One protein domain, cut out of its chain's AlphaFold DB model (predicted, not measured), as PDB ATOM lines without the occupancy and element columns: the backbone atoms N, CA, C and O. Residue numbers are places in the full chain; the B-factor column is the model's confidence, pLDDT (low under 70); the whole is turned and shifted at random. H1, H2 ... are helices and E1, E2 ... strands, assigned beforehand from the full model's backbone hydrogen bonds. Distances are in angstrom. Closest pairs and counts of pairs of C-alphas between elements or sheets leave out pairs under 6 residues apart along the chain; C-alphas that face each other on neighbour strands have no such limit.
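AT A GLANCE: This is residues 169 to 231 of the 235 residues of the protein "PLDc_2 domain-containing protein" of Hymenobacter jeollabukensis (UniProt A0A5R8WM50). What does the model look like at first sight? A core mostly of loops holds the short two-stranded hairpin E2 and E3 on one side and the looped start with strand E1 on another, while helices H1 and H2 sit at opposite ends of the longest axis. What is it built of? The printed part has 63 residues with three named strands and two named helices, in the order E1, H1, E2, E3, H2; the class is mixed, helices and strands, with 28 residues, under half, in named elements. How is the sheet made, and how large is the whole? The sheet has the order E2 - E3 and is antiparallel; the whole is compact, with a radius of gyration of the C-alphas of 10.5 A and spans of 32 by 22 by 18 A.

HOW THE PARTS SIT: What does the first stretch pair with? Residues 169 to 170 form a short antiparallel pairing with residues 177 to 178 of E1, the strand of residues 177 to 179. E1 pairs with no named strand, and it is apart from H1, residues 188 to 197. How do E2, residues 204 to 206, and E3, residues 213 to 216, meet? They are a hairpin of antiparallel neighbours, with 139 degrees between their N-to-C directions. The C-alphas of Val 206 and Glu 213 face each other at 4.7 A, and N 204 and O 216 are within hydrogen-bond range at 2.7 A, as are N 214 and O 205 at 2.9 A. Where do the helices stand, and how are their backbones? H1 and H2, residues 224 to 231, are apart. In H2 every O i to N i+4 pair is within hydrogen-bond range; in H1 it is 4 of 6.

IN THESE COORDINATES: Where does the first named element begin? E1 begins at C-alpha 177, at (-36.192, -12.427, -3.187). Which elements are the longer ones? H1 measures 14.9 A from C-alpha 188, at (-38.030, -17.501, 6.890), to C-alpha 197. E3 measures 8.8 A and H2 10.7 A between their first and last C-alphas. Where does the last one end? H2 ends at C-alpha 231, at (-43.823, -29.934, -17.315).

THE WHOLE: How far does the printed part reach? The two C-alphas farthest apart are those of Gln 196 and Arg 229, at 32.2 A. Is there a cut or a long link? The printed part has no cut, and the four links between its named elements are short but not tight. Where is confidence low? The mean pLDDT of the printed part is 81.0, and residues 192 to 193, 195 to 196, 198 and 230 to 231 are under 70.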
ATOM      1  N   GLY A 169     -35.867 -16.907  -6.831       85.69
ATOM      2  CA  GLY A 169     -37.304 -17.023  -6.605       85.69
ATOM      3  C   GLY A 169     -37.816 -15.902  -5.701       85.69
ATOM      4  O   GLY A 169     -37.046 -15.092  -5.180       85.69
ATOM      5  N   LEU A 170     -39.129 -15.850  -5.512       89.50
ATOM      6  CA  LEU A 170     -39.820 -14.819  -4.740       89.50
ATOM      7  C   LEU A 170     -40.701 -15.462  -3.675       89.50
ATOM      8  O   LEU A 170     -41.379 -16.451  -3.929       89.50
ATOM      9  N   CYS A 171     -40.709 -14.900  -2.472       88.12
ATOM     10  CA  CYS A 171     -41.625 -15.334  -1.429       88.12
ATOM     11  C   CYS A 171     -43.072 -15.105  -1.881       88.12
ATOM     12  O   CYS A 171     -43.438 -13.966  -2.163       88.12
ATOM     13  N   ILE A 172     -43.899 -16.150  -1.868       88.81
ATOM     14  CA  ILE A 172     -45.286 -16.081  -2.366       88.81
ATOM     15  C   ILE A 172     -46.203 -15.168  -1.532       88.81
ATOM     16  O   ILE A 172     -47.248 -14.746  -2.012       88.81
ATOM     17  N   ARG A 173     -45.786 -14.814  -0.306       84.81
ATOM     18  CA  ARG A 173     -46.527 -13.927   0.609       84.81
ATOM     19  C   ARG A 173     -46.047 -12.476   0.628       84.81
ATOM     20  O   ARG A 173     -46.830 -11.576   0.898       84.81
ATOM     21  N   CYS A 174     -44.745 -12.239   0.471       85.50
ATOM     22  CA  CYS A 174     -44.161 -10.909   0.706       85.50
ATOM     23  C   CYS A 174     -43.234 -10.423  -0.403       85.50
ATOM     24  O   CYS A 174     -42.528  -9.437  -0.201       85.50
ATOM     25  N   GLU A 175     -43.162 -11.150  -1.521       88.25
ATOM     26  CA  GLU A 175     -42.399 -10.773  -2.719       88.25
ATOM     27  C   GLU A 175     -40.890 -10.616  -2.483       88.25
ATOM     28  O   GLU A 175     -40.140 -10.137  -3.332       88.25
ATOM     29  N   LYS A 176     -40.392 -11.043  -1.319       85.88
ATOM     30  CA  LYS A 176     -38.968 -10.976  -1.009       85.88
ATOM     31  C   LYS A 176     -38.203 -11.984  -1.858       85.88
ATOM     32  O   LYS A 176     -38.564 -13.158  -1.897       85.88
ATOM     33  N   ASN A 177     -37.102 -11.544  -2.462       86.19
ATOM     34  CA  ASN A 177     -36.192 -12.427  -3.187       86.19
ATOM     35  C   ASN A 177     -35.607 -13.498  -2.252       86.19
ATOM     36  O   ASN A 177     -34.999 -13.175  -1.228       86.19
ATOM     37  N   ILE A 178     -35.774 -14.759  -2.633       84.31
ATOM     38  CA  ILE A 178     -35.270 -15.953  -1.947       84.31
ATOM     39  C   ILE A 178     -34.673 -16.923  -2.981       84.31
ATOM     40  O   ILE A 178     -34.887 -16.750  -4.182       84.31
ATOM     41  N   PRO A 179     -33.880 -17.927  -2.572       85.00
ATOM     42  CA  PRO A 179     -33.483 -18.997  -3.482       85.00
ATOM     43  C   PRO A 179     -34.719 -19.671  -4.085       85.00
ATOM     44  O   PRO A 179     -35.690 -19.918  -3.373       85.00
ATOM     45  N   TYR A 180     -34.695 -19.942  -5.391       83.25
ATOM     46  CA  TYR A 180     -35.794 -20.636  -6.050       83.25
ATOM     47  C   TYR A 180     -35.867 -22.095  -5.573       83.25
ATOM     48  O   TYR A 180     -34.958 -22.877  -5.852       83.25
ATOM     49  N   SER A 181     -36.935 -22.445  -4.858       83.06
ATOM     50  CA  SER A 181     -37.249 -23.802  -4.410       83.06
ATOM     51  C   SER A 181     -38.770 -23.960  -4.271       83.06
ATOM     52  O   SER A 181     -39.355 -23.365  -3.364       83.06
ATOM     53  N   PRO A 182     -39.431 -24.752  -5.140       75.69
ATOM     54  CA  PRO A 182     -40.865 -25.028  -5.032       75.69
ATOM     55  C   PRO A 182     -41.281 -25.619  -3.678       75.69
ATOM     56  O   PRO A 182     -42.376 -25.328  -3.215       75.69
ATOM     57  N   ASP A 183     -40.395 -26.366  -3.013       79.06
ATOM     58  CA  ASP A 183     -40.658 -26.956  -1.691       79.06
ATOM     59  C   ASP A 183     -40.545 -25.930  -0.548       79.06
ATOM     60  O   ASP A 183     -40.939 -26.189   0.588       79.06
ATOM     61  N   CYS A 184     -39.975 -24.751  -0.823       80.69
ATOM     62  CA  CYS A 184     -39.771 -23.674   0.146       80.69
ATOM     63  C   CYS A 184     -40.179 -22.309  -0.445       80.69
ATOM     64  O   CYS A 184     -39.331 -21.426  -0.614       80.69
ATOM     65  N   PRO A 185     -41.477 -22.086  -0.732       86.50
ATOM     66  CA  PRO A 185     -41.940 -20.884  -1.423       86.50
ATOM     67  C   PRO A 185     -42.033 -19.642  -0.522       86.50
ATOM     68  O   PRO A 185     -42.310 -18.542  -1.005       86.50
ATOM     69  N   TYR A 186     -41.791 -19.794   0.783       82.75
ATOM     70  CA  TYR A 186     -41.812 -18.718   1.769       82.75
ATOM     71  C   TYR A 186     -40.400 -18.312   2.207       82.75
ATOM     72  O   TYR A 186     -39.509 -19.139   2.377       82.75
ATOM     73  N   CYS A 187     -40.207 -17.025   2.500       84.44
ATOM     74  CA  CYS A 187     -39.033 -16.581   3.250       84.44
ATOM     75  C   CYS A 187     -39.137 -16.989   4.737       84.44
ATOM     76  O   CYS A 187     -40.250 -17.207   5.220       84.44
ATOM     77  N   PRO A 188     -38.028 -17.015   5.504       77.56
ATOM     78  CA  PRO A 188     -38.030 -17.501   6.890       77.56
ATOM     79  C   PRO A 188     -39.071 -16.838   7.805       77.56
ATOM     80  O   PRO A 188     -39.710 -17.512   8.609       77.56
ATOM     81  N   SER A 189     -39.294 -15.527   7.658       76.19
ATOM     82  CA  SER A 189     -40.285 -14.799   8.460       76.19
ATOM     83  C   SER A 189     -41.724 -15.140   8.070       76.19
ATOM     84  O   SER A 189     -42.567 -15.333   8.942       76.19
ATOM     85  N   CYS A 190     -42.017 -15.243   6.770       76.94
ATOM     86  CA  CYS A 190     -43.356 -15.599   6.291       76.94
ATOM     87  C   CYS A 190     -43.679 -17.067   6.553       76.94
ATOM     88  O   CYS A 190     -44.815 -17.362   6.913       76.94
ATOM     89  N   TYR A 191     -42.682 -17.951   6.451       81.69
ATOM     90  CA  TYR A 191     -42.810 -19.353   6.826       81.69
ATOM     91  C   TYR A 191     -43.146 -19.486   8.310       81.69
ATOM     92  O   TYR A 191     -44.052 -20.227   8.655       81.69
ATOM     93  N   GLY A 192     -42.494 -18.712   9.185       69.62
ATOM     94  CA  GLY A 192     -42.799 -18.716  10.618       69.62
ATOM     95  C   GLY A 192     -44.250 -18.348  10.943       69.62
ATOM     96  O   GLY A 192     -44.814 -18.913  11.873       69.62
ATOM     97  N   ILE A 193     -44.867 -17.447  10.170       68.38
ATOM     98  CA  ILE A 193     -46.286 -17.088  10.326       68.38
ATOM     99  C   ILE A 193     -47.178 -18.152   9.686       68.38
ATOM    100  O   ILE A 193     -48.134 -18.594  10.309       68.38
ATOM    101  N   TRP A 194     -46.881 -18.583   8.457       80.44
ATOM    102  CA  TRP A 194     -47.643 -19.635   7.782       80.44
ATOM    103  C   TRP A 194     -47.670 -20.923   8.615       80.44
ATOM    104  O   TRP A 194     -48.737 -21.493   8.816       80.44
ATOM    105  N   ALA A 195     -46.538 -21.307   9.207       69.25
ATOM    106  CA  ALA A 195     -46.390 -22.483  10.059       69.25
ATOM    107  C   ALA A 195     -47.233 -22.429  11.348       69.25
ATOM    108  O   ALA A 195     -47.431 -23.467  11.972       69.25
ATOM    109  N   GLN A 196     -47.742 -21.256  11.752       63.72
ATOM    110  CA  GLN A 196     -48.712 -21.149  12.852       63.72
ATOM    111  C   GLN A 196     -50.105 -21.640  12.443       63.72
ATOM    112  O   GLN A 196     -50.840 -22.139  13.289       63.72
ATOM    113  N   TYR A 197     -50.464 -21.494  11.164       74.19
ATOM    114  CA  TYR A 197     -51.767 -21.887  10.623       74.19
ATOM    115  C   TYR A 197     -51.711 -23.240   9.905       74.19
ATOM    116  O   TYR A 197     -52.673 -23.997   9.966       74.19
ATOM    117  N   GLY A 198     -50.599 -23.548   9.227       63.88
ATOM    118  CA  GLY A 198     -50.334 -24.848   8.604       63.88
ATOM    119  C   GLY A 198     -51.292 -25.234   7.473       63.88
ATOM    120  O   GLY A 198     -51.382 -26.408   7.133       63.88
ATOM    121  N   ASN A 199     -52.031 -24.278   6.907       76.69
ATOM    122  CA  ASN A 199     -52.934 -24.535   5.792       76.69
ATOM    123  C   ASN A 199     -52.155 -24.458   4.470       76.69
ATOM    124  O   ASN A 199     -51.828 -23.371   3.987       76.69
ATOM    125  N   GLU A 200     -51.840 -25.620   3.899       77.75
ATOM    126  CA  GLU A 200     -51.068 -25.742   2.655       77.75
ATOM    127  C   GLU A 200     -51.820 -25.260   1.407       77.75
ATOM    128  O   GLU A 200     -51.188 -24.900   0.411       77.75
ATOM    129  N   ASP A 201     -53.149 -25.192   1.486       81.25
ATOM    130  CA  ASP A 201     -54.032 -24.690   0.431       81.25
ATOM    131  C   ASP A 201     -54.431 -23.225   0.655       81.25
ATOM    132  O   ASP A 201     -55.240 -22.673  -0.093       81.25
ATOM    133  N   TYR A 202     -53.867 -22.573   1.679       76.75
ATOM    134  CA  TYR A 202     -54.072 -21.148   1.899       76.75
ATOM    135  C   TYR A 202     -53.587 -20.364   0.680       76.75
ATOM    136  O   TYR A 202     -52.415 -20.450   0.303       76.75
ATOM    137  N   LEU A 203     -54.512 -19.615   0.075       79.50
ATOM    138  CA  LEU A 203     -54.242 -18.840  -1.124       79.50
ATOM    139  C   LEU A 203     -53.417 -17.598  -0.778       79.50
ATOM    140  O   LEU A 203     -53.838 -16.731  -0.015       79.50
ATOM    141  N   GLU A 204     -52.236 -17.537  -1.369       86.81
ATOM    142  CA  GLU A 204     -51.343 -16.395  -1.462       86.81
ATOM    143  C   GLU A 204     -51.422 -15.812  -2.882       86.81
ATOM    144  O   GLU A 204     -51.896 -16.462  -3.817       86.81
ATOM    145  N   ALA A 205     -50.948 -14.582  -3.059       80.31
ATOM    146  CA  ALA A 205     -51.238 -13.806  -4.261       80.31
ATOM    147  C   ALA A 205     -50.105 -13.770  -5.295       80.31
ATOM    148  O   ALA A 205     -50.268 -13.114  -6.318       80.31
ATOM    149  N   VAL A 206     -48.951 -14.411  -5.063       85.62
ATOM    150  CA  VAL A 206     -47.748 -14.172  -5.881       85.62
ATOM    151  C   VAL A 206     -47.071 -15.460  -6.335       85.62
ATOM    152  O   VAL A 206     -46.767 -16.347  -5.547       85.62
ATOM    153  N   CYS A 207     -46.708 -15.526  -7.619       88.81
ATOM    154  CA  CYS A 207     -45.934 -16.633  -8.179       88.81
ATOM    155  C   CYS A 207     -44.468 -16.658  -7.709       88.81
ATOM    156  O   CYS A 207     -43.711 -15.722  -7.971       88.81
ATOM    157  N   HIS A 208     -44.023 -17.798  -7.166       90.56
ATOM    158  CA  HIS A 208     -42.655 -18.001  -6.671       90.56
ATOM    159  C   HIS A 208     -41.570 -17.834  -7.750       90.56
ATOM    160  O   HIS A 208     -40.441 -17.456  -7.445       90.56
ATOM    161  N   GLN A 209     -41.885 -18.104  -9.024       87.31
ATOM    162  CA  GLN A 209     -40.910 -18.036 -10.121       87.31
ATOM    163  C   GLN A 209     -40.887 -16.690 -10.852       87.31
ATOM    164  O   GLN A 209     -39.817 -16.217 -11.219       87.31
ATOM    165  N   CYS A 210     -42.053 -16.102 -11.138       84.44
ATOM    166  CA  CYS A 210     -42.139 -14.900 -11.980       84.44
ATOM    167  C   CYS A 210     -42.605 -13.641 -11.248       84.44
ATOM    168  O   CYS A 210     -42.586 -12.575 -11.856       84.44
ATOM    169  N   GLY A 211     -43.051 -13.756  -9.994       82.19
ATOM    170  CA  GLY A 211     -43.502 -12.617  -9.192       82.19
ATOM    171  C   GLY A 211     -44.818 -11.985  -9.628       82.19
ATOM    172  O   GLY A 211     -45.192 -10.957  -9.085       82.19
ATOM    173  N   LYS A 212     -45.512 -12.550 -10.621       85.06
ATOM    174  CA  LYS A 212     -46.817 -12.039 -11.057       85.06
ATOM    175  C   LYS A 212     -47.913 -12.444 -10.080       85.06
ATOM    176  O   LYS A 212     -47.832 -13.533  -9.504       85.06
ATOM    177  N   GLU A 213     -48.943 -11.604 -10.001       84.25
ATOM    178  CA  GLU A 213     -50.168 -11.903  -9.268       84.25
ATOM    179  C   GLU A 213     -50.804 -13.199  -9.786       84.25
ATOM    180  O   GLU A 213     -51.030 -13.365 -10.991       84.25
ATOM    181  N   ALA A 214     -51.013 -14.148  -8.881       84.06
ATOM    182  CA  ALA A 214     -51.618 -15.442  -9.150       84.06
ATOM    183  C   ALA A 214     -52.062 -16.100  -7.841       84.06
ATOM    184  O   ALA A 214     -51.338 -16.033  -6.849       84.06
ATOM    185  N   ASP A 215     -53.182 -16.821  -7.884       85.25
ATOM    186  CA  ASP A 215     -53.611 -17.681  -6.782       85.25
ATOM    187  C   ASP A 215     -52.601 -18.823  -6.619       85.25
ATOM    188  O   ASP A 215     -52.519 -19.743  -7.439       85.25
ATOM    189  N   THR A 216     -51.789 -18.726  -5.575       84.25
ATOM    190  CA  THR A 216     -50.714 -19.668  -5.251       84.25
ATOM    191  C   THR A 216     -50.890 -20.190  -3.840       84.25
ATOM    192  O   THR A 216     -51.589 -19.598  -3.035       84.25
ATOM    193  N   SER A 217     -50.282 -21.318  -3.516       86.19
ATOM    194  CA  SER A 217     -50.301 -21.866  -2.159       86.19
ATOM    195  C   SER A 217     -48.989 -22.585  -1.865       86.19
ATOM    196  O   SER A 217     -48.141 -22.705  -2.754       86.19
ATOM    197  N   MET A 218     -48.814 -23.092  -0.643       81.69
ATOM    198  CA  MET A 218     -47.658 -23.934  -0.306       81.69
ATOM    199  C   MET A 218     -47.562 -25.137  -1.259       81.69
ATOM    200  O   MET A 218     -46.489 -25.430  -1.774       81.69
ATOM    201  N   ASN A 219     -48.700 -25.774  -1.559       85.19
ATOM    202  CA  ASN A 219     -48.777 -26.917  -2.475       85.19
ATOM    203  C   ASN A 219     -48.718 -26.528  -3.959       85.19
ATOM    204  O   ASN A 219     -48.395 -27.355  -4.814       85.19
ATOM    205  N   ARG A 220     -49.056 -25.279  -4.299       86.38
ATOM    206  CA  ARG A 220     -49.052 -24.767  -5.678       86.38
ATOM    207  C   ARG A 220     -48.404 -23.383  -5.741       86.38
ATOM    208  O   ARG A 220     -49.097 -22.390  -5.958       86.38
ATOM    209  N   PRO A 221     -47.072 -23.283  -5.603       86.69
ATOM    210  CA  PRO A 221     -46.394 -21.991  -5.482       86.69
ATOM    211  C   PRO A 221     -46.178 -21.272  -6.825       86.69
ATOM    212  O   PRO A 221     -45.542 -20.220  -6.882       86.69
ATOM    213  N   LEU A 222     -46.663 -21.840  -7.935       89.06
ATOM    214  CA  LEU A 222     -46.438 -21.345  -9.291       89.06
ATOM    215  C   LEU A 222     -47.757 -21.043  -9.997       89.06
ATOM    216  O   LEU A 222     -48.708 -21.815  -9.921       89.06
ATOM    217  N   CYS A 223     -47.773 -19.967 -10.785       86.56
ATOM    218  CA  CYS A 223     -48.877 -19.699 -11.701       86.56
ATOM    219  C   CYS A 223     -48.925 -20.736 -12.837       86.56
ATOM    220  O   CYS A 223     -47.910 -21.346 -13.190       86.56
ATOM    221  N   TYR A 224     -50.086 -20.867 -13.484       81.50
ATOM    222  CA  TYR A 224     -50.320 -21.828 -14.570       81.50
ATOM    223  C   TYR A 224     -49.253 -21.783 -15.682       81.50
ATOM    224  O   TYR A 224     -48.768 -22.819 -16.140       81.50
ATOM    225  N   ASN A 225     -48.820 -20.584 -16.082       81.75
ATOM    226  CA  ASN A 225     -47.805 -20.402 -17.127       81.75
ATOM    227  C   ASN A 225     -46.396 -20.840 -16.690       81.75
ATOM    228  O   ASN A 225     -45.615 -21.299 -17.519       81.75
ATOM    229  N   CYS A 226     -46.045 -20.690 -15.410       84.31
ATOM    230  CA  CYS A 226     -44.760 -21.153 -14.876       84.31
ATOM    231  C   CYS A 226     -44.769 -22.666 -14.655       84.31
ATOM    232  O   CYS A 226     -43.816 -23.340 -15.033       84.31
ATOM    233  N   PHE A 227     -45.873 -23.200 -14.131       82.06
ATOM    234  CA  PHE A 227     -46.059 -24.632 -13.922       82.06
ATOM    235  C   PHE A 227     -46.030 -25.421 -15.242       82.06
ATOM    236  O   PHE A 227     -45.301 -26.405 -15.363       82.06
ATOM    237  N   SER A 228     -46.751 -24.946 -16.265       74.25
ATOM    238  CA  SER A 228     -46.784 -25.583 -17.591       74.25
ATOM    239  C   SER A 228     -45.417 -25.601 -18.279       74.25
ATOM    240  O   SER A 228     -45.070 -26.585 -18.919       74.25
ATOM    241  N   ARG A 229     -44.587 -24.565 -18.110       72.25
ATOM    242  CA  ARG A 229     -43.228 -24.528 -18.683       72.25
ATOM    243  C   ARG A 229     -42.275 -25.554 -18.061       72.25
ATOM    244  O   ARG A 229     -41.362 -25.995 -18.748       72.25
ATOM    245  N   GLN A 230     -42.489 -25.945 -16.804       63.97
ATOM    246  CA  GLN A 230     -41.677 -26.970 -16.130       63.97
ATOM    247  C   GLN A 230     -42.079 -28.396 -16.510       63.97
ATOM    248  O   GLN A 230     -41.249 -29.298 -16.499       63.97
ATOM    249  N   SER A 231     -43.335 -28.610 -16.904       51.62
ATOM    250  CA  SER A 231     -43.823 -29.934 -17.315       51.62
ATOM    251  C   SER A 231     -43.323 -30.356 -18.707       51.62
ATOM    252  O   SER A 231     -43.360 -31.540 -19.031       51.62
TER     253      SER A 231